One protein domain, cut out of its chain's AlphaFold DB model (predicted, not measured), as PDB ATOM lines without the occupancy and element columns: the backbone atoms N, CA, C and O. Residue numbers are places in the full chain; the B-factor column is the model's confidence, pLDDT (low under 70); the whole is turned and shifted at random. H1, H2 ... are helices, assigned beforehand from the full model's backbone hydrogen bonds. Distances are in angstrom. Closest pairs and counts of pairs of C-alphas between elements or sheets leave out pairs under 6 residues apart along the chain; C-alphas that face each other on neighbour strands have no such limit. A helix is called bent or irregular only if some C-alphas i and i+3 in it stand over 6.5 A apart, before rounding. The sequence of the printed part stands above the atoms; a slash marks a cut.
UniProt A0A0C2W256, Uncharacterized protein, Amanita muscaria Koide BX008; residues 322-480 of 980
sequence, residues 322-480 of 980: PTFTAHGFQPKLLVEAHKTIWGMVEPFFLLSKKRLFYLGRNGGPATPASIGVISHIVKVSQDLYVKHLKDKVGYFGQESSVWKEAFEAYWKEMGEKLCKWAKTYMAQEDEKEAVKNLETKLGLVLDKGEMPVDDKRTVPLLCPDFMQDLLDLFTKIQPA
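This is residues 322 to 480 of the 980 residues of an uncharacterized protein of Amanita muscaria Koide BX008 (UniProt A0A0C2W256). A body of crossing helices: H5, the longest, lies along one side with H4 and H6 folded back on it, while H3 and H7 make an antiparallel pair on the other side. H4 meets the last residues of H3 and the first of H7, H1 packs on H4, H2 lies farthest out beside H7, and the link from H6 to H7 runs through the middle. The printed part has 159 residues and seven named helices, H1 to H7 in chain order, with no named strand; the class is all helix. It is compact, with a radius of gyration of the C-alphas of 16.0 A and spans of 50, 34 and 27 A.

H5, residues 401 to 424, touches H4, residues 371 to 388, closest at the C-alphas of Ala 406 and His 388, 5.7 A apart. This helical hairpin has a steep tilt of 37 degrees, only just past shallow, opposite ways. With residues 411 to 422 alone, H5 touches H6, residues 432 to 448, in a second helical hairpin at a shallow tilt of 30 degrees; the closest C-alphas, Ala 422 and Val 435, are 5.6 A apart. H4 is the hub, touching four helices. With residues 374 to 377 it touches H3, residues 342 to 359, at a steep tilt of 61 degrees, closest at the C-alphas of Ile 374 and Leu 356, 6.6 A apart. With residues 382 to 386 it touches H7, residues 464 to 476, at a steep tilt of 56 degrees; the C-alphas of Gln 382 and Pro 464 come closest, 6.8 A apart. It also touches H1, residues 322 to 326, closest at the C-alphas of Lys 379 and Thr 323, 6.2 A apart. H3 and H7 touch at a shallow tilt of 18 degrees, opposite ways, closest at the C-alphas of Val 345 and Leu 471, 7.1 A apart. H3 touches H6 with Leu 359 alone, its C-alpha 5.7 A from that of Leu 438. H2, residues 331 to 340, only just touches H7, with 3 pairs of C-alphas within 8 A, the closest being Ala 337 and Leu 471 at 7.1 A. H5 and H7 are apart. Every O i to N i+4 pair is within hydrogen-bond range in H1, H4, H5 and H7; the counts are 4 of 6 in H2, 12 of 14 in H3 and 11 of 13 in H6.

H5 is 34.7 A long, from C-alpha 401 at (114.046, 75.243, 231.292). H3 measures 25.6 A and is only just irregular, C-alphas 344 and 347 being 6.6 A apart. H4 measures 25.1 A, H6 24.4 A and H7 18.2 A, ending at C-alpha 476 at (106.175, 96.774, 230.251). H2 measures 15.1 A and H1 6.0 A, beginning at C-alpha 322 at (132.011, 101.329, 220.427).

The C-alphas of Glu 429 and Pro 479, the two farthest apart, are 51.1 A apart. The printed part has no cut. The links H3 to H4, H4 to H5 and H6 to H7 are long. Mean pLDDT of the printed part is 79.8; residues 325 to 337, 362 to 369, 429 to 430 and 446 to 457 are under 70.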
ATOM      1  N   PRO A 322     132.594 101.114 221.756       75.38
ATOM      2  CA  PRO A 322     132.011 101.329 220.427       75.38
ATOM      3  C   PRO A 322     130.724 100.546 220.133       75.38
ATOM      4  O   PRO A 322     129.875 101.001 219.372       75.38
ATOM      5  N   THR A 323     130.536  99.372 220.743       74.44
ATOM      6  CA  THR A 323     129.302  98.581 220.596       74.44
ATOM      7  C   THR A 323     128.074  99.294 221.178       74.44
ATOM      8  O   THR A 323     126.990  99.169 220.619       74.44
ATOM      9  N   PHE A 324     128.229 100.067 222.261       74.31
ATOM     10  CA  PHE A 324     127.145 100.848 222.871       74.31
ATOM     11  C   PHE A 324     126.844 102.138 222.103       74.31
ATOM     12  O   PHE A 324     125.672 102.477 221.942       74.31
ATOM     13  N   THR A 325     127.862 102.829 221.582       69.12
ATOM     14  CA  THR A 325     127.653 104.040 220.768       69.12
ATOM     15  C   THR A 325     127.009 103.710 219.424       69.12
ATOM     16  O   THR A 325     126.040 104.362 219.034       69.12
ATOM     17  N   ALA A 326     127.448 102.633 218.763       68.00
ATOM     18  CA  ALA A 326     126.878 102.171 217.496       68.00
ATOM     19  C   ALA A 326     125.408 101.712 217.595       68.00
ATOM     20  O   ALA A 326     124.705 101.730 216.590       68.00
ATOM     21  N   HIS A 327     124.925 101.318 218.779       65.12
ATOM     22  CA  HIS A 327     123.521 100.932 218.994       65.12
ATOM     23  C   HIS A 327     122.558 102.119 219.180       65.12
ATOM     24  O   HIS A 327     121.377 101.907 219.437       65.12
ATOM     25  N   GLY A 328     123.031 103.368 219.071       56.44
ATOM     26  CA  GLY A 328     122.164 104.550 219.167       56.44
ATOM     27  C   GLY A 328     121.480 104.697 220.532       56.44
ATOM     28  O   GLY A 328     120.381 105.248 220.621       56.44
ATOM     29  N   PHE A 329     122.111 104.175 221.589       58.91
ATOM     30  CA  PHE A 329     121.556 104.128 222.937       58.91
ATOM     31  C   PHE A 329     121.115 105.522 223.418       58.91
ATOM     32  O   PHE A 329     121.918 106.455 223.461       58.91
ATOM     33  N   GLN A 330     119.840 105.668 223.802       56.97
ATOM     34  CA  GLN A 330     119.246 106.964 224.144       56.97
ATOM     35  C   GLN A 330     119.129 107.177 225.664       56.97
ATOM     36  O   GLN A 330     118.193 106.660 226.281       56.97
ATOM     37  N   PRO A 331     119.959 108.041 226.282       52.72
ATOM     38  CA  PRO A 331     119.769 108.521 227.652       52.72
ATOM     39  C   PRO A 331     118.362 108.996 228.053       52.72
ATOM     40  O   PRO A 331     118.045 108.977 229.241       52.72
ATOM     41  N   LYS A 332     117.481 109.360 227.110       58.06
ATOM     42  CA  LYS A 332     116.057 109.619 227.402       58.06
ATOM     43  C   LYS A 332     115.375 108.420 228.087       58.06
ATOM     44  O   LYS A 332     114.695 108.618 229.091       58.06
ATOM     45  N   LEU A 333     115.606 107.196 227.602       61.56
ATOM     46  CA  LEU A 333     115.007 105.971 228.152       61.56
ATOM     47  C   LEU A 333     115.429 105.738 229.610       61.56
ATOM     48  O   LEU A 333     114.635 105.287 230.430       61.56
ATOM     49  N   LEU A 334     116.658 106.124 229.968       64.88
ATOM     50  CA  LEU A 334     117.141 106.088 231.351       64.88
ATOM     51  C   LEU A 334     116.470 107.127 232.239       64.88
ATOM     52  O   LEU A 334     116.159 106.829 233.386       64.88
ATOM     53  N   VAL A 335     116.258 108.343 231.734       62.50
ATOM     54  CA  VAL A 335     115.568 109.409 232.474       62.50
ATOM     55  C   VAL A 335     114.106 109.029 232.733       62.50
ATOM     56  O   VAL A 335     113.572 109.310 233.806       62.50
ATOM     57  N   GLU A 336     113.465 108.330 231.796       66.12
ATOM     58  CA  GLU A 336     112.119 107.774 231.968       66.12
ATOM     59  C   GLU A 336     112.118 106.584 232.942       66.12
ATOM     60  O   GLU A 336     111.354 106.583 233.913       66.12
ATOM     61  N   ALA A 337     113.049 105.637 232.792       69.94
ATOM     62  CA  ALA A 337     113.228 104.526 233.726       69.94
ATOM     63  C   ALA A 337     113.549 104.998 235.159       69.94
ATOM     64  O   ALA A 337     113.073 104.410 236.140       69.94
ATOM     65  N   HIS A 338     114.304 106.094 235.292       71.12
ATOM     66  CA  HIS A 338     114.672 106.706 236.565       71.12
ATOM     67  C   HIS A 338     113.446 107.143 237.380       71.12
ATOM     68  O   HIS A 338     113.418 106.959 238.595       71.12
ATOM     69  N   LYS A 339     112.386 107.646 236.728       70.81
ATOM     70  CA  LYS A 339     111.171 108.139 237.406       70.81
ATOM     71  C   LYS A 339     110.438 107.039 238.181       70.81
ATOM     72  O   LYS A 339     109.910 107.295 239.271       70.81
ATOM     73  N   THR A 340     110.450 105.809 237.663       71.44
ATOM     74  CA  THR A 340     109.598 104.728 238.183       71.44
ATOM     75  C   THR A 340     110.358 103.458 238.540       71.44
ATOM     76  O   THR A 340     110.302 103.043 239.698       71.44
ATOM     77  N   ILE A 341     111.070 102.851 237.590       86.44
ATOM     78  CA  ILE A 341     111.547 101.463 237.690       86.44
ATOM     79  C   ILE A 341     112.970 101.319 238.244       86.44
ATOM     80  O   ILE A 341     113.313 100.221 238.679       86.44
ATOM     81  N   TRP A 342     113.755 102.406 238.317       84.81
ATOM     82  CA  TRP A 342     115.203 102.399 238.602       84.81
ATOM     83  C   TRP A 342     115.692 101.392 239.642       84.81
ATOM     84  O   TRP A 342     116.570 100.594 239.333       84.81
ATOM     85  N   GLY A 343     115.095 101.367 240.838       82.56
ATOM     86  CA  GLY A 343     115.522 100.476 241.920       82.56
ATOM     87  C   GLY A 343     115.486  98.983 241.570       82.56
ATOM     88  O   GLY A 343     116.212  98.212 242.184       82.56
ATOM     89  N   MET A 344     114.691  98.567 240.578       87.75
ATOM     90  CA  MET A 344     114.675  97.187 240.073       87.75
ATOM     91  C   MET A 344     115.756  96.932 239.011       87.75
ATOM     92  O   MET A 344     116.235  95.810 238.899       87.75
ATOM     93  N   VAL A 345     116.150  97.957 238.244       87.31
ATOM     94  CA  VAL A 345     117.080  97.851 237.102       87.31
ATOM     95  C   VAL A 345     118.536  98.068 237.529       87.31
ATOM     96  O   VAL A 345     119.420  97.297 237.155       87.31
ATOM     97  N   GLU A 346     118.785  99.085 238.359       84.25
ATOM     98  CA  GLU A 346     120.105  99.467 238.877       84.25
ATOM     99  C   GLU A 346     120.939  98.281 239.404       84.25
ATOM    100  O   GLU A 346     122.122  98.199 239.055       84.25
ATOM    101  N   PRO A 347     120.382  97.317 240.171       82.88
ATOM    102  CA  PRO A 347     121.167  96.198 240.683       82.88
ATOM    103  C   PRO A 347     121.771  95.320 239.582       82.88
ATOM    104  O   PRO A 347     122.899  94.856 239.745       82.88
ATOM    105  N   PHE A 348     121.081  95.133 238.449       85.38
ATOM    106  CA  PHE A 348     121.607  94.387 237.300       85.38
ATOM    107  C   PHE A 348     122.749  95.140 236.625       85.38
ATOM    108  O   PHE A 348     123.797  94.559 236.352       85.38
ATOM    109  N   PHE A 349     122.588  96.445 236.408       83.94
ATOM    110  CA  PHE A 349     123.615  97.276 235.784       83.94
ATOM    111  C   PHE A 349     124.887  97.355 236.640       83.94
ATOM    112  O   PHE A 349     125.990  97.148 236.133       83.94
ATOM    113  N   LEU A 350     124.752  97.572 237.953       78.94
ATOM    114  CA  LEU A 350     125.888  97.596 238.879       78.94
ATOM    115  C   LEU A 350     126.539  96.213 239.046       78.94
ATOM    116  O   LEU A 350     127.761  96.133 239.194       78.94
ATOM    117  N   LEU A 351     125.759  95.126 239.010       78.94
ATOM    118  CA  LEU A 351     126.281  93.758 239.005       78.94
ATOM    119  C   LEU A 351     127.082  93.494 237.729       78.94
ATOM    120  O   LEU A 351     128.265  93.173 237.813       78.94
ATOM    121  N   SER A 352     126.484  93.676 236.552       79.44
ATOM    122  CA  SER A 352     127.129  93.357 235.277       79.44
ATOM    123  C   SER A 352     128.309  94.282 234.956       79.44
ATOM    124  O   SER A 352     129.294  93.804 234.391       79.44
ATOM    125  N   LYS A 353     128.316  95.537 235.440       81.12
ATOM    126  CA  LYS A 353     129.526  96.382 235.492       81.12
ATOM    127  C   LYS A 353     130.647  95.676 236.263       81.12
ATOM    128  O   LYS A 353     131.735  95.490 235.729       81.12
ATOM    129  N   LYS A 354     130.388  95.205 237.490       79.69
ATOM    130  CA  LYS A 354     131.389  94.461 238.283       79.69
ATOM    131  C   LYS A 354     131.855  93.181 237.581       79.69
ATOM    132  O   LYS A 354     133.048  92.890 237.644       79.69
ATOM    133  N   ARG A 355     130.963  92.454 236.889       82.12
ATOM    134  CA  ARG A 355     131.320  91.257 236.097       82.12
ATOM    135  C   ARG A 355     132.317  91.602 234.982       82.12
ATOM    136  O   ARG A 355     133.387  91.004 234.917       82.12
ATOM    137  N   LEU A 356     132.014  92.613 234.166       83.88
ATOM    138  CA  LEU A 356     132.870  93.041 233.050       83.88
ATOM    139  C   LEU A 356     134.220  93.606 233.516       83.88
ATOM    140  O   LEU A 356     135.259  93.222 232.984       83.88
ATOM    141  N   PHE A 357     134.230  94.440 234.560       82.88
ATOM    142  CA  PHE A 357     135.475  94.953 235.147       82.88
ATOM    143  C   PHE A 357     136.322  93.851 235.794       82.88
ATOM    144  O   PHE A 357     137.548  93.932 235.757       82.88
ATOM    145  N   TYR A 358     135.712  92.822 236.392       83.88
ATOM    146  CA  TYR A 358     136.459  91.672 236.902       83.88
ATOM    147  C   TYR A 358     137.177  90.940 235.765       83.88
ATOM    148  O   TYR A 358     138.387  90.728 235.861       83.88
ATOM    149  N   LEU A 359     136.467  90.624 234.675       83.19
ATOM    150  CA  LEU A 359     137.033  89.947 233.507       83.19
ATOM    151  C   LEU A 359     138.164  90.774 232.865       83.19
ATOM    152  O   LEU A 359     139.286  90.279 232.768       83.19
ATOM    153  N   GLY A 360     137.916  92.047 232.542       80.94
ATOM    154  CA  GLY A 360     138.860  92.923 231.829       80.94
ATOM    155  C   GLY A 360     140.022  93.518 232.642       80.94
ATOM    156  O   GLY A 360     140.775  94.326 232.107       80.94
ATOM    157  N   ARG A 361     140.172  93.184 233.930       80.62
ATOM    158  CA  ARG A 361     141.244  93.719 234.799       80.62
ATOM    159  C   ARG A 361     142.615  93.085 234.583       80.62
ATOM    160  O   ARG A 361     142.716  91.858 234.568       80.62
ATOM    161  N   ASN A 362     143.666  93.902 234.599       67.12
ATOM    162  CA  ASN A 362     145.049  93.421 234.525       67.12
ATOM    163  C   ASN A 362     145.463  92.601 235.758       67.12
ATOM    164  O   ASN A 362     146.275  91.704 235.620       67.12
ATOM    165  N   GLY A 363     144.865  92.800 236.939       67.50
ATOM    166  CA  GLY A 363     145.204  92.000 238.121       67.50
ATOM    167  C   GLY A 363     144.275  92.220 239.314       67.50
ATOM    168  O   GLY A 363     143.052  92.103 239.203       67.50
ATOM    169  N   GLY A 364     144.863  92.524 240.476       57.41
ATOM    170  CA  GLY A 364     144.138  92.775 241.728       57.41
ATOM    171  C   GLY A 364     143.174  93.976 241.667       57.41
ATOM    172  O   GLY A 364     143.206  94.761 240.716       57.41
ATOM    173  N   PRO A 365     142.320  94.176 242.690       54.41
ATOM    174  CA  PRO A 365     141.179  95.102 242.632       54.41
ATOM    175  C   PRO A 365     141.527  96.589 242.445       54.41
ATOM    176  O   PRO A 365     140.628  97.368 242.136       54.41
ATOM    177  N   ALA A 366     142.795  96.980 242.609       51.72
ATOM    178  CA  ALA A 366     143.292  98.334 242.353       51.72
ATOM    179  C   ALA A 366     143.708  98.587 240.887       51.72
ATOM    180  O   ALA A 366     143.903  99.737 240.505       51.72
ATOM    181  N   THR A 367     143.842  97.542 240.059       57.75
ATOM    182  CA  THR A 367     144.223  97.706 238.645       57.75
ATOM    183  C   THR A 367     143.067  98.269 237.804       57.75
ATOM    184  O   THR A 367     141.899  97.907 238.035       57.75
ATOM    185  N   PRO A 368     143.358  99.142 236.817       61.78
ATOM    186  CA  PRO A 368     142.411  99.484 235.762       61.78
ATOM    187  C   PRO A 368     141.979  98.237 234.978       61.78
ATOM    188  O   PRO A 368     142.653  97.203 234.990       61.78
ATOM    189  N   ALA A 369     140.840  98.337 234.302       66.50
ATOM    190  CA  ALA A 369     140.423  97.346 233.320       66.50
ATOM    191  C   ALA A 369     140.735  97.869 231.915       66.50
ATOM    192  O   ALA A 369     140.442  99.035 231.642       66.50
ATOM    193  N   SER A 370     141.306  97.030 231.046       80.50
ATOM    194  CA  SER A 370     141.548  97.409 229.649       80.50
ATOM    195  C   SER A 370     140.205  97.646 228.947       80.50
ATOM    196  O   SER A 370     139.290  96.816 229.005       80.50
ATOM    197  N   ILE A 371     140.096  98.798 228.281       76.62
ATOM    198  CA  ILE A 371     138.901  99.180 227.523       76.62
ATOM    199  C   ILE A 371     138.799  98.349 226.238       76.62
ATOM    200  O   ILE A 371     137.692  97.944 225.891       76.62
ATOM    201  N   GLY A 372     139.913  98.017 225.570       80.31
ATOM    202  CA  GLY A 372     139.914  97.164 224.377       80.31
ATOM    203  C   GLY A 372     139.439  95.739 224.676       80.31
ATOM    204  O   GLY A 372     138.530  95.233 224.012       80.31
ATOM    205  N   VAL A 373     139.947  95.132 225.753       84.12
ATOM    206  CA  VAL A 373     139.505  93.815 226.246       84.12
ATOM    207  C   VAL A 373     138.029  93.842 226.651       84.12
ATOM    208  O   VAL A 373     137.264  92.972 226.234       84.12
ATOM    209  N   ILE A 374     137.592  94.854 227.409       86.69
ATOM    210  CA  ILE A 374     136.172  95.046 227.756       86.69
ATOM    211  C   ILE A 374     135.301  95.184 226.505       86.69
ATOM    212  O   ILE A 374     134.260  94.539 226.420       86.69
ATOM    213  N   SER A 375     135.722  96.001 225.540       86.31
ATOM    214  CA  SER A 375     134.997  96.254 224.294       86.31
ATOM    215  C   SER A 375     134.814  94.963 223.497       86.31
ATOM    216  O   SER A 375     133.709  94.666 223.038       86.31
ATOM    217  N   HIS A 376     135.850  94.121 223.429       88.94
ATOM    218  CA  HIS A 376     135.738  92.807 222.805       88.94
ATOM    219  C   HIS A 376     134.787  91.866 223.566       88.94
ATOM    220  O   HIS A 376     133.950  91.215 222.939       88.94
ATOM    221  N   ILE A 377     134.852  91.826 224.903       90.81
ATOM    222  CA  ILE A 377     133.924  91.030 225.727       90.81
ATOM    223  C   ILE A 377     132.475  91.486 225.509       90.81
ATOM    224  O   ILE A 377     131.597  90.644 225.323       90.81
ATOM    225  N   VAL A 378     132.218  92.796 225.480       91.56
ATOM    226  CA  VAL A 378     130.889  93.363 225.207       91.56
ATOM    227  C   VAL A 378     130.418  93.020 223.796       91.56
ATOM    228  O   VAL A 378     129.260  92.643 223.637       91.56
ATOM    229  N   LYS A 379     131.291  93.078 222.784       92.31
ATOM    230  CA  LYS A 379     130.945  92.680 221.414       92.31
ATOM    231  C   LYS A 379     130.560  91.200 221.327       92.31
ATOM    232  O   LYS A 379     129.488  90.884 220.828       92.31
ATOM    233  N   VAL A 380     131.379  90.299 221.872       93.19
ATOM    234  CA  VAL A 380     131.067  88.857 221.896       93.19
ATOM    235  C   VAL A 380     129.799  88.579 222.711       93.19
ATOM    236  O   VAL A 380     128.992  87.737 222.322       93.19
ATOM    237  N   SER A 381     129.585  89.314 223.807       92.62
ATOM    238  CA  SER A 381     128.351  89.262 224.594       92.62
ATOM    239  C   SER A 381     127.130  89.703 223.795       92.62
ATOM    240  O   SER A 381     126.109  89.034 223.883       92.62
ATOM    241  N   GLN A 382     127.227  90.784 223.023       93.56
ATOM    242  CA  GLN A 382     126.160  91.290 222.162       93.56
ATOM    243  C   GLN A 382     125.809  90.263 221.073       93.56
ATOM    244  O   GLN A 382     124.657  89.844 220.978       93.56
ATOM    245  N   ASP A 383     126.807  89.784 220.323       93.56
ATOM    246  CA  ASP A 383     126.619  88.808 219.239       93.56
ATOM    247  C   ASP A 383     125.959  87.507 219.742       93.56
ATOM    248  O   ASP A 383     125.090  86.932 219.085       93.56
ATOM    249  N   LEU A 384     126.363  87.028 220.924       95.19
ATOM    250  CA  LEU A 384     125.807  85.816 221.531       95.19
ATOM    251  C   LEU A 384     124.459  86.042 222.212       95.19
ATOM    252  O   LEU A 384     123.639  85.125 222.225       95.19
ATOM    253  N   TYR A 385     124.218  87.230 222.765       95.00
ATOM    254  CA  TYR A 385     122.931  87.579 223.355       95.00
ATOM    255  C   TYR A 385     121.844  87.586 222.280       95.00
ATOM    256  O   TYR A 385     120.828  86.916 222.451       95.00
ATOM    257  N   VAL A 386     122.106  88.232 221.137       92.81
ATOM    258  CA  VAL A 386     121.227  88.188 219.956       92.81
ATOM    259  C   VAL A 386     120.978  86.747 219.511       92.81
ATOM    260  O   VAL A 386     119.834  86.362 219.322       92.81
ATOM    261  N   LYS A 387     122.039  85.937 219.391       94.25
ATOM    262  CA  LYS A 387     121.950  84.559 218.884       94.25
ATOM    263  C   LYS A 387     121.142  83.606 219.776       94.25
ATOM    264  O   LYS A 387     120.472  82.726 219.247       94.25
ATOM    265  N   HIS A 388     121.280  83.709 221.100       94.38
ATOM    266  CA  HIS A 388     120.784  82.685 222.035       94.38
ATOM    267  C   HIS A 388     119.683  83.171 222.978       94.38
ATOM    268  O   HIS A 388     118.859  82.369 223.405       94.38
ATOM    269  N   LEU A 389     119.684  84.452 223.357       93.62
ATOM    270  CA  LEU A 389     118.923  84.943 224.512       93.62
ATOM    271  C   LEU A 389     117.878  86.007 224.196       93.62
ATOM    272  O   LEU A 389     116.920  86.111 224.958       93.62
ATOM    273  N   LYS A 390     118.028  86.776 223.112       91.69
ATOM    274  CA  LYS A 390     117.122  87.883 222.770       91.69
ATOM    275  C   LYS A 390     115.677  87.404 222.623       91.69
ATOM    276  O   LYS A 390     114.814  87.802 223.402       91.69
ATOM    277  N   ASP A 391     115.445  86.414 221.765       86.12
ATOM    278  CA  ASP A 391     114.114  85.822 221.552       86.12
ATOM    279  C   ASP A 391     113.577  85.092 222.798       86.12
ATOM    280  O   ASP A 391     112.377  84.853 222.938       86.12
ATOM    281  N   LYS A 392     114.463  84.752 223.746       89.25
ATOM    282  CA  LYS A 392     114.123  84.097 225.014       89.25
ATOM    283  C   LYS A 392     114.066  85.060 226.206       89.25
ATOM    284  O   LYS A 392     113.759  84.619 227.311       89.25
ATOM    285  N   VAL A 393     114.256  86.373 226.032       88.31
ATOM    286  CA  VAL A 393     114.244  87.331 227.158       88.31
ATOM    287  C   VAL A 393     112.886  87.399 227.868       88.31
ATOM    288  O   VAL A 393     112.813  87.698 229.061       88.31
ATOM    289  N   GLY A 394     111.808  87.004 227.181       83.19
ATOM    290  CA  GLY A 394     110.485  86.789 227.773       83.19
ATOM    291  C   GLY A 394     110.465  85.792 228.937       83.19
ATOM    292  O   GLY A 394     109.606  85.930 229.805       83.19
ATOM    293  N   TYR A 395     111.440  84.882 229.013       86.75
ATOM    294  CA  TYR A 395     111.636  83.883 230.072       86.75
ATOM    295  C   TYR A 395     112.632  84.335 231.159       86.75
ATOM    296  O   TYR A 395     112.832  83.654 232.167       86.75
ATOM    297  N   PHE A 396     113.275  85.500 231.000       89.06
ATOM    298  CA  PHE A 396     114.302  85.963 231.933       89.06
ATOM    299  C   PHE A 396     113.738  86.188 233.344       89.06
ATOM    300  O   PHE A 396     112.732  86.887 233.539       89.06
ATOM    301  N   GLY A 397     114.426  85.608 234.333       83.44
ATOM    302  CA  GLY A 397     114.069  85.662 235.751       83.44
ATOM    303  C   GLY A 397     112.985  84.668 236.186       83.44
ATOM    304  O   GLY A 397     112.552  84.735 237.334       83.44
ATOM    305  N   GLN A 398     112.555  83.763 235.303       82.44
ATOM    306  CA  GLN A 398     111.611  82.680 235.599       82.44
ATOM    307  C   GLN A 398     112.341  81.343 235.766       82.44
ATOM    308  O   GLN A 398     113.510  81.206 235.402       82.44
ATOM    309  N   GLU A 399     111.662  80.339 236.325       80.31
ATOM    310  CA  GLU A 399     112.243  79.006 236.559       80.31
ATOM    311  C   GLU A 399     112.206  78.088 235.320       80.31
ATOM    312  O   GLU A 399     112.488  76.893 235.423       80.31
ATOM    313  N   SER A 400     111.949  78.674 234.147       84.44
ATOM    314  CA  SER A 400     111.944  78.063 232.813       84.44
ATOM    315  C   SER A 400     113.177  77.205 232.510       84.44
ATOM    316  O   SER A 400     114.310  77.625 232.769       84.44
ATOM    317  N   SER A 401     112.968  76.027 231.913       86.56
ATOM    318  CA  SER A 401     114.046  75.243 231.292       86.56
ATOM    319  C   SER A 401     114.551  75.920 230.019       86.56
ATOM    320  O   SER A 401     115.763  76.018 229.842       86.56
ATOM    321  N   VAL A 402     113.656  76.503 229.211       88.44
ATOM    322  CA  VAL A 402     113.997  77.223 227.969       88.44
ATOM    323  C   VAL A 402     115.028  78.328 228.223       88.44
ATOM    324  O   VAL A 402     116.009  78.427 227.488       88.44
ATOM    325  N   TRP A 403     114.868  79.133 229.286       89.88
ATOM    326  CA  TRP A 403     115.888  80.134 229.643       89.88
ATOM    327  C   TRP A 403     117.199  79.505 230.121       89.88
ATOM    328  O   TRP A 403     118.269  79.994 229.767       89.88
ATOM    329  N   LYS A 404     117.142  78.444 230.939       88.75
ATOM    330  CA  LYS A 404     118.339  77.783 231.489       88.75
ATOM    331  C   LYS A 404     119.195  77.182 230.373       88.75
ATOM    332  O   LYS A 404     120.377  77.497 230.297       88.75
ATOM    333  N   GLU A 405     118.589  76.412 229.475       90.94
ATOM    334  CA  GLU A 405     119.258  75.776 228.333       90.94
ATOM    335  C   GLU A 405     119.868  76.818 227.380       90.94
ATOM    336  O   GLU A 405     121.043  76.729 227.016       90.94
ATOM    337  N   ALA A 406     119.105  77.864 227.040       92.06
ATOM    338  CA  ALA A 406     119.592  78.964 226.212       92.06
ATOM    339  C   ALA A 406     120.741  79.742 226.885       92.06
ATOM    340  O   ALA A 406     121.705  80.136 226.224       92.06
ATOM    341  N   PHE A 407     120.682  79.931 228.210       91.62
ATOM    342  CA  PHE A 407     121.742  80.589 228.975       91.62
ATOM    343  C   PHE A 407     123.012  79.740 229.073       91.62
ATOM    344  O   PHE A 407     124.112  80.277 228.944       91.62
ATOM    345  N   GLU A 408     122.889  78.426 229.249       89.62
ATOM    346  CA  GLU A 408     124.028  77.506 229.232       89.62
ATOM    347  C   GLU A 408     124.712  77.487 227.856       89.62
ATOM    348  O   GLU A 408     125.941  77.578 227.784       89.62
ATOM    349  N   ALA A 409     123.940  77.480 226.761       91.25
ATOM    350  CA  ALA A 409     124.469  77.597 225.400       91.25
ATOM    351  C   ALA A 409     125.196  78.937 225.163       91.25
ATOM    352  O   ALA A 409     126.338  78.950 224.688       91.25
ATOM    353  N   TYR A 410     124.575  80.052 225.563       92.81
ATOM    354  CA  TYR A 410     125.164  81.394 225.541       92.81
ATOM    355  C   TYR A 410     126.494  81.457 226.306       92.81
ATOM    356  O   TYR A 410     127.497  81.943 225.777       92.81
ATOM    357  N   TRP A 411     126.520  80.945 227.540       87.75
ATOM    358  CA  TRP A 411     127.686  81.029 228.419       87.75
ATOM    359  C   TRP A 411     128.840  80.144 227.935       87.75
ATOM    360  O   TRP A 411     130.001  80.558 227.961       87.75
ATOM    361  N   LYS A 412     128.521  78.953 227.417       88.12
ATOM    362  CA  LYS A 412     129.496  78.033 226.827       88.12
ATOM    363  C   LYS A 412     130.152  78.619 225.574       88.12
ATOM    364  O   LYS A 412     131.379  78.700 225.519       88.12
ATOM    365  N   GLU A 413     129.367  79.081 224.595       92.31
ATOM    366  CA  GLU A 413     129.924  79.660 223.359       92.31
ATOM    367  C   GLU A 413     130.696  80.964 223.641       92.31
ATOM    368  O   GLU A 413     131.674  81.265 222.955       92.31
ATOM    369  N   MET A 414     130.316  81.715 224.684       90.38
ATOM    370  CA  MET A 414     131.075  82.875 225.160       90.38
ATOM    371  C   MET A 414     132.464  82.480 225.657       90.38
ATOM    372  O   MET A 414     133.450  83.089 225.236       90.38
ATOM    373  N   GLY A 415     132.549  81.456 226.509       87.06
ATOM    374  CA  GLY A 415     133.821  80.910 226.977       87.06
ATOM    375  C   GLY A 415     134.716  80.472 225.819       87.06
ATOM    376  O   GLY A 415     135.860  80.908 225.713       87.06
ATOM    377  N   GLU A 416     134.169  79.680 224.895       89.25
ATOM    378  CA  GLU A 416     134.889  79.187 223.715       89.25
ATOM    379  C   GLU A 416     135.406  80.330 222.820       89.25
ATOM    380  O   GLU A 416     136.585  80.341 222.447       89.25
ATOM    381  N   LYS A 417     134.563  81.327 222.503       91.75
ATOM    382  CA  LYS A 417     134.954  82.475 221.665       91.75
ATOM    383  C   LYS A 417     136.001  83.356 222.332       91.75
ATOM    384  O   LYS A 417     136.990  83.692 221.681       91.75
ATOM    385  N   LEU A 418     135.819  83.712 223.605       89.94
ATOM    386  CA  LEU A 418     136.755  84.589 224.313       89.94
ATOM    387  C   LEU A 418     138.104  83.907 224.565       89.94
ATOM    388  O   LEU A 418     139.136  84.542 224.365       89.94
ATOM    389  N   CYS A 419     138.131  82.613 224.900       85.62
ATOM    390  CA  CYS A 419     139.383  81.861 225.028       85.62
ATOM    391  C   CYS A 419     140.105  81.694 223.677       85.62
ATOM    392  O   CYS A 419     141.332  81.789 223.617       85.62
ATOM    393  N   LYS A 420     139.372  81.491 222.570       88.62
ATOM    394  CA  LYS A 420     139.963  81.462 221.220       88.62
ATOM    395  C   LYS A 420     140.522  82.829 220.814       88.62
ATOM    396  O   LYS A 420     141.617  82.895 220.252       88.62
ATOM    397  N   TRP A 421     139.795  83.908 221.102       89.56
ATOM    398  CA  TRP A 421     140.257  85.271 220.857       89.56
ATOM    399  C   TRP A 421     141.509  85.587 221.682       89.56
ATOM    400  O   TRP A 421     142.522  85.955 221.101       89.56
ATOM    401  N   ALA A 422     141.506  85.330 222.992       85.38
ATOM    402  CA  ALA A 422     142.649  85.598 223.869       85.38
ATOM    403  C   ALA A 422     143.950  84.898 223.418       85.38
ATOM    404  O   ALA A 422     145.033  85.453 223.566       85.38
ATOM    405  N   LYS A 423     143.846  83.712 222.799       83.81
ATOM    406  CA  LYS A 423     144.984  82.962 222.227       83.81
ATOM    407  C   LYS A 423     145.491  83.479 220.881       83.81
ATOM    408  O   LYS A 423     146.595  83.129 220.479       83.81
ATOM    409  N   THR A 424     144.678  84.245 220.158       84.75
ATOM    410  CA  THR A 424     144.981  84.728 218.797       84.75
ATOM    411  C   THR A 424     145.163  86.242 218.721       84.75
ATOM    412  O   THR A 424     145.685  86.750 217.730       84.75
ATOM    413  N   TYR A 425     144.768  86.969 219.765       82.19
ATOM    414  CA  TYR A 425     144.867  88.414 219.846       82.19
ATOM    415  C   TYR A 425     146.304  88.864 220.133       82.19
ATOM    416  O   TYR A 425     146.875  88.566 221.183       82.19
ATOM    417  N   MET A 426     146.884  89.623 219.202       78.50
ATOM    418  CA  MET A 426     148.166  90.299 219.403       78.50
ATOM    419  C   MET A 426     147.965  91.552 220.262       78.50
ATOM    420  O   MET A 426     147.864  92.663 219.750       78.50
ATOM    421  N   ALA A 427     147.867  91.334 221.572       72.19
ATOM    422  CA  ALA A 427     147.624  92.374 222.563       72.19
ATOM    423  C   ALA A 427     148.735  93.439 222.600       72.19
ATOM    424  O   ALA A 427     149.930  93.115 222.532       72.19
ATOM    425  N   GLN A 428     148.331  94.699 222.783       73.31
ATOM    426  CA  GLN A 428     149.238  95.802 223.115       73.31
ATOM    427  C   GLN A 428     149.911  95.557 224.481       73.31
ATOM    428  O   GLN A 428     149.441  94.737 225.271       73.31
ATOM    429  N   GLU A 429     151.057  96.198 224.745       68.88
ATOM    430  CA  GLU A 429     151.884  95.974 225.953       68.88
ATOM    431  C   GLU A 429     151.072  96.018 227.261       68.88
ATOM    432  O   GLU A 429     151.231  95.151 228.120       68.88
ATOM    433  N   ASP A 430     150.171  96.988 227.364       67.62
ATOM    434  CA  ASP A 430     149.266  97.267 228.478       67.62
ATOM    435  C   ASP A 430     148.067  96.303 228.567       67.62
ATOM    436  O   ASP A 430     147.502  96.110 229.647       67.62
ATOM    437  N   GLU A 431     147.705  95.638 227.468       77.12
ATOM    438  CA  GLU A 431     146.590  94.685 227.403       77.12
ATOM    439  C   GLU A 431     147.012  93.221 227.590       77.12
ATOM    440  O   GLU A 431     146.190  92.394 227.998       77.12
ATOM    441  N   LYS A 432     148.285  92.881 227.335       78.19
ATOM    442  CA  LYS A 432     148.828  91.507 227.444       78.19
ATOM    443  C   LYS A 432     148.466  90.828 228.765       78.19
ATOM    444  O   LYS A 432     148.140  89.639 228.778       78.19
ATOM    445  N   GLU A 433     148.506  91.567 229.873       79.56
ATOM    446  CA  GLU A 433     148.194  91.028 231.199       79.56
ATOM    447  C   GLU A 433     146.690  90.762 231.387       79.56
ATOM    448  O   GLU A 433     146.322  89.682 231.854       79.56
ATOM    449  N   ALA A 434     145.805  91.675 230.958       79.88
ATOM    450  CA  ALA A 434     144.358  91.434 230.971       79.88
ATOM    451  C   ALA A 434     143.969  90.245 230.090       79.88
ATOM    452  O   ALA A 434     143.182  89.410 230.526       79.88
ATOM    453  N   VAL A 435     144.533  90.132 228.885       83.62
ATOM    454  CA  VAL A 435     144.225  89.047 227.937       83.62
ATOM    455  C   VAL A 435     144.665  87.690 228.493       83.62
ATOM    456  O   VAL A 435     143.886  86.736 228.475       83.62
ATOM    457  N   LYS A 436     145.865  87.613 229.081       82.06
ATOM    458  CA  LYS A 436     146.355  86.410 229.771       82.06
ATOM    459  C   LYS A 436     145.477  86.037 230.972       82.06
ATOM    460  O   LYS A 436     145.146  84.869 231.162       82.06
ATOM    461  N   ASN A 437     145.073  87.027 231.768       83.00
ATOM    462  CA  ASN A 437     144.241  86.803 232.948       83.00
ATOM    463  C   ASN A 437     142.768  86.523 232.601       83.00
ATOM    464  O   ASN A 437     142.072  85.899 233.401       83.00
ATOM    465  N   LEU A 438     142.289  86.930 231.421       85.44
ATOM    466  CA  LEU A 438     140.932  86.656 230.947       85.44
ATOM    467  C   LEU A 438     140.691  85.151 230.797       85.44
ATOM    468  O   LEU A 438     139.683  84.668 231.303       85.44
ATOM    469  N   GLU A 439     141.617  84.398 230.191       79.12
ATOM    470  CA  GLU A 439     141.486  82.937 230.065       79.12
ATOM    471  C   GLU A 439     141.393  82.258 231.443       79.12
ATOM    472  O   GLU A 439     140.507  81.436 231.674       79.12
ATOM    473  N   THR A 440     142.239  82.657 232.401       81.94
ATOM    474  CA  THR A 440     142.201  82.110 233.770       81.94
ATOM    475  C   THR A 440     140.884  82.429 234.483       81.94
ATOM    476  O   THR A 440     140.294  81.555 235.117       81.94
ATOM    477  N   LYS A 441     140.388  83.669 234.373       84.31
ATOM    478  CA  LYS A 441     139.119  84.081 234.995       84.31
ATOM    479  C   LYS A 441     137.914  83.416 234.339       84.31
ATOM    480  O   LYS A 441     136.988  83.037 235.047       84.31
ATOM    481  N   LEU A 442     137.923  83.254 233.015       78.44
ATOM    482  CA  LEU A 442     136.885  82.512 232.306       78.44
ATOM    483  C   LEU A 442     136.870  81.053 232.758       78.44
ATOM    484  O   LEU A 442     135.803  80.583 233.119       78.44
ATOM    485  N   GLY A 443     138.022  80.380 232.860       72.19
ATOM    486  CA  GLY A 443     138.104  79.023 233.418       72.19
ATOM    487  C   GLY A 443     137.508  78.921 234.829       72.19
ATOM    488  O   GLY A 443     136.637  78.095 235.076       72.19
ATOM    489  N   LEU A 444     137.865  79.828 235.748       73.31
ATOM    490  CA  LEU A 444     137.281  79.855 237.102       73.31
ATOM    491  C   LEU A 444     135.753  80.056 237.101       73.31
ATOM    492  O   LEU A 444     135.038  79.426 237.886       73.31
ATOM    493  N   VAL A 445     135.234  80.908 236.215       70.94
ATOM    494  CA  VAL A 445     133.796  81.199 236.127       70.94
ATOM    495  C   VAL A 445     133.020  80.108 235.368       70.94
ATOM    496  O   VAL A 445     131.858  79.876 235.694       70.94
ATOM    497  N   LEU A 446     133.636  79.421 234.405       67.56
ATOM    498  CA  LEU A 446     133.040  78.327 233.627       67.56
ATOM    499  C   LEU A 446     133.072  76.999 234.395       67.56
ATOM    500  O   LEU A 446     132.031  76.369 234.559       67.56
ATOM    501  N   ASP A 447     134.239  76.603 234.908       64.19
ATOM    502  CA  ASP A 447     134.459  75.269 235.484       64.19
ATOM    503  C   ASP A 447     133.973  75.167 236.934       64.19
ATOM    504  O   ASP A 447     133.514  74.115 237.377       64.19
ATOM    505  N   LYS A 448     134.080  76.262 237.699       60.59
ATOM    506  CA  LYS A 448     133.740  76.282 239.132       60.59
ATOM    507  C   LYS A 448     132.539  77.164 239.469       60.59
ATOM    508  O   LYS A 448     131.964  77.047 240.552       60.59
ATOM    509  N   GLY A 449     132.152  78.066 238.567       57.88
ATOM    510  CA  GLY A 449     131.168  79.110 238.860       57.88
ATOM    511  C   GLY A 449     131.654  80.129 239.900       57.88
ATOM    512  O   GLY A 449     130.824  80.786 240.527       57.88
ATOM    513  N   GLU A 450     132.973  80.248 240.104       55.03
ATOM    514  CA  GLU A 450     133.607  81.148 241.076       55.03
ATOM    515  C   GLU A 450     133.638  82.585 240.531       55.03
ATOM    516  O   GLU A 450     134.658  83.084 240.055       55.03
ATOM    517  N   MET A 451     132.497  83.272 240.592       63.44
ATOM    518  CA  MET A 451     132.400  84.696 240.271       63.44
ATOM    519  C   MET A 451     132.390  85.519 241.575       63.44
ATOM    520  O   MET A 451     131.584  85.223 242.452       63.44
ATOM    521  N   PRO A 452     133.221  86.571 241.741       51.44
ATOM    522  CA  PRO A 452     133.428  87.262 243.029       51.44
ATOM    523  C   PRO A 452     132.277  88.188 243.472       51.44
ATOM    524  O   PRO A 452     132.478  89.130 244.241       51.44
ATOM    525  N   VAL A 453     131.071  87.963 242.959       53.41
ATOM    526  CA  VAL A 453     129.841  88.606 243.412       53.41
ATOM    527  C   VAL A 453     128.795  87.508 243.473       53.41
ATOM    528  O   VAL A 453     128.352  87.037 242.424       53.41
ATOM    529  N   ASP A 454     128.453  87.098 244.694       47.12
ATOM    530  CA  ASP A 454     127.425  86.095 244.934       47.12
ATOM    531  C   ASP A 454     126.124  86.449 244.206       47.12
ATOM    532  O   ASP A 454     125.701  87.608 244.167       47.12
ATOM    533  N   ASP A 455     125.477  85.383 243.733       47.84
ATOM    534  CA  ASP A 455     124.092  85.293 243.272       47.84
ATOM    535  C   ASP A 455     123.809  85.372 241.744       47.84
ATOM    536  O   ASP A 455     124.329  86.192 240.981       47.84
ATOM    537  N   LYS A 456     122.941  84.440 241.321       56.34
ATOM    538  CA  LYS A 456     122.427  84.105 239.973       56.34
ATOM    539  C   LYS A 456     123.425  83.937 238.809       56.34
ATOM    540  O   LYS A 456     123.841  84.888 238.136       56.34
ATOM    541  N   ARG A 457     123.622  82.660 238.447       59.03
ATOM    542  CA  ARG A 457     124.260  82.139 237.215       59.03
ATOM    543  C   ARG A 457     123.401  82.289 235.938       59.03
ATOM    544  O   ARG A 457     123.610  81.545 234.997       59.03
ATOM    545  N   THR A 458     122.414  83.186 235.906       74.31
ATOM    546  CA  THR A 458     121.423  83.296 234.808       74.31
ATOM    547  C   THR A 458     121.244  84.719 234.269       74.31
ATOM    548  O   THR A 458     120.334  84.975 233.484       74.31
ATOM    549  N   VAL A 459     122.095  85.658 234.702       85.06
ATOM    550  CA  VAL A 459     122.108  87.059 234.246       85.06
ATOM    551  C   VAL A 459     123.224  87.245 233.207       85.06
ATOM    552  O   VAL A 459     124.384  86.986 233.551       85.06
ATOM    553  N   PRO A 460     122.918  87.702 231.977       87.31
ATOM    554  CA  PRO A 460     123.916  87.972 230.941       87.31
ATOM    555  C   PRO A 460     124.960  89.023 231.345       87.31
ATOM    556  O   PRO A 460     124.779  89.806 232.285       87.31
ATOM    557  N   LEU A 461     126.067  89.066 230.598       87.69
ATOM    558  CA  LEU A 461     126.973  90.213 230.660       87.69
ATOM    559  C   LEU A 461     126.279  91.432 230.032       87.69
ATOM    560  O   LEU A 461     125.383  91.301 229.198       87.69
ATOM    561  N   LEU A 462     126.664  92.631 230.475       87.44
ATOM    562  CA  LEU A 462     126.042  93.863 229.995       87.44
ATOM    563  C   LEU A 462     126.459  94.121 228.542       87.44
ATOM    564  O   LEU A 462     127.623  94.388 228.259       87.44
ATOM    565  N   CYS A 463     125.486  94.063 227.646       90.38
ATOM    566  CA  CYS A 463     125.587  94.429 226.239       90.38
ATOM    567  C   CYS A 463     124.392  95.332 225.871       90.38
ATOM    568  O   CYS A 463     123.429  95.377 226.647       90.38
ATOM    569  N   PRO A 464     124.454  96.085 224.756       86.00
ATOM    570  CA  PRO A 464     123.411  97.042 224.384       86.00
ATOM    571  C   PRO A 464     122.002  96.452 224.341       86.00
ATOM    572  O   PRO A 464     121.108  97.008 224.974       86.00
ATOM    573  N   ASP A 465     121.815  95.307 223.679       88.44
ATOM    574  CA  ASP A 465     120.491  94.685 223.580       88.44
ATOM    575  C   ASP A 465     119.990  94.186 224.934       88.44
ATOM    576  O   ASP A 465     118.888  94.542 225.329       88.44
ATOM    577  N   PHE A 466     120.803  93.463 225.717       90.75
ATOM    578  CA  PHE A 466     120.369  93.029 227.054       90.75
ATOM    579  C   PHE A 466     120.013  94.218 227.958       90.75
ATOM    580  O   PHE A 466     119.097  94.135 228.775       90.75
ATOM    581  N   MET A 467     120.728  95.337 227.823       87.75
ATOM    582  CA  MET A 467     120.421  96.559 228.554       87.75
ATOM    583  C   MET A 467     119.065  97.147 228.140       87.75
ATOM    584  O   MET A 467     118.286  97.536 229.013       87.75
ATOM    585  N   GLN A 468     118.792  97.198 226.836       85.62
ATOM    586  CA  GLN A 468     117.538  97.684 226.270       85.62
ATOM    587  C   GLN A 468     116.367  96.762 226.636       85.62
ATOM    588  O   GLN A 468     115.398  97.216 227.241       85.62
ATOM    589  N   ASP A 469     116.497  95.457 226.394       88.81
ATOM    590  CA  ASP A 469     115.473  94.459 226.701       88.81
ATOM    591  C   ASP A 469     115.154  94.401 228.204       88.81
ATOM    592  O   ASP A 469     113.997  94.212 228.583       88.81
ATOM    593  N   LEU A 470     116.136  94.629 229.089       89.12
ATOM    594  CA  LEU A 470     115.897  94.735 230.532       89.12
ATOM    595  C   LEU A 470     115.086  95.990 230.900       89.12
ATOM    596  O   LEU A 470     114.185  95.912 231.743       89.12
ATOM    597  N   LEU A 471     115.390  97.137 230.282       86.88
ATOM    598  CA  LEU A 471     114.617  98.371 230.457       86.88
ATOM    599  C   LEU A 471     113.185  98.182 229.949       86.88
ATOM    600  O   LEU A 471     112.240  98.514 230.669       86.88
ATOM    601  N   ASP A 472     113.009  97.588 228.770       85.06
ATOM    602  CA  ASP A 472     111.700  97.341 228.167       85.06
ATOM    603  C   ASP A 472     110.877  96.329 228.969       85.06
ATOM    604  O   ASP A 472     109.686  96.539 229.198       85.06
ATOM    605  N   LEU A 473     111.501  95.262 229.473       88.12
ATOM    606  CA  LEU A 473     110.876  94.253 230.331       88.12
ATOM    607  C   LEU A 473     110.298  94.871 231.610       88.12
ATOM    608  O   LEU A 473     109.150  94.589 231.959       88.12
ATOM    609  N   PHE A 474     111.052  95.731 232.301       90.25
ATOM    610  CA  PHE A 474     110.550  96.412 233.500       90.25
ATOM    611  C   PHE A 474     109.583  97.560 233.173       90.25
ATOM    612  O   PHE A 474     108.648  97.794 233.942       90.25
ATOM    613  N   THR A 475     109.743  98.237 232.032       86.31
ATOM    614  CA  THR A 475     108.820  99.289 231.567       86.31
ATOM    615  C   THR A 475     107.452  98.706 231.200       86.31
ATOM    616  O   THR A 475     106.427  99.247 231.613       86.31
ATOM    617  N   LYS A 476     107.408  97.533 230.547       84.12
ATOM    618  CA  LYS A 476     106.175  96.774 230.251       84.12
ATOM    619  C   LYS A 476     105.327  96.512 231.504       84.12
ATOM    620  O   LYS A 476     104.105  96.585 231.430       84.12
ATOM    621  N   ILE A 477     105.952  96.281 232.664       89.88
ATOM    622  CA  ILE A 477     105.262  96.094 233.957       89.88
ATOM    623  C   ILE A 477     105.301  97.318 234.888       89.88
ATOM    624  O   ILE A 477     104.960  97.205 236.067       89.88
ATOM    625  N   GLN A 478     105.653  98.506 234.387       90.25
ATOM    626  CA  GLN A 478     105.690  99.741 235.179       90.25
ATOM    627  C   GLN A 478     104.392 100.011 235.983       90.25
ATOM    628  O   GLN A 478     104.509 100.382 237.155       90.25
ATOM    629  N   PRO A 479     103.169  99.787 235.448       91.12
ATOM    630  CA  PRO A 479     101.932  99.907 236.228       91.12
ATOM    631  C   PRO A 479     101.862  98.956 237.433       91.12
ATOM    632  O   PRO A 479     101.477  99.363 238.528       91.12
ATOM    633  N   ALA A 480     102.292  97.702 237.269       93.38
ATOM    634  CA  ALA A 480     102.334  96.730 238.360       93.38
ATOM    635  C   ALA A 480     103.376  97.108 239.421       93.38
ATOM    636  O   ALA A 480     103.106  97.005 240.616       93.38
TER     637      ALA A 480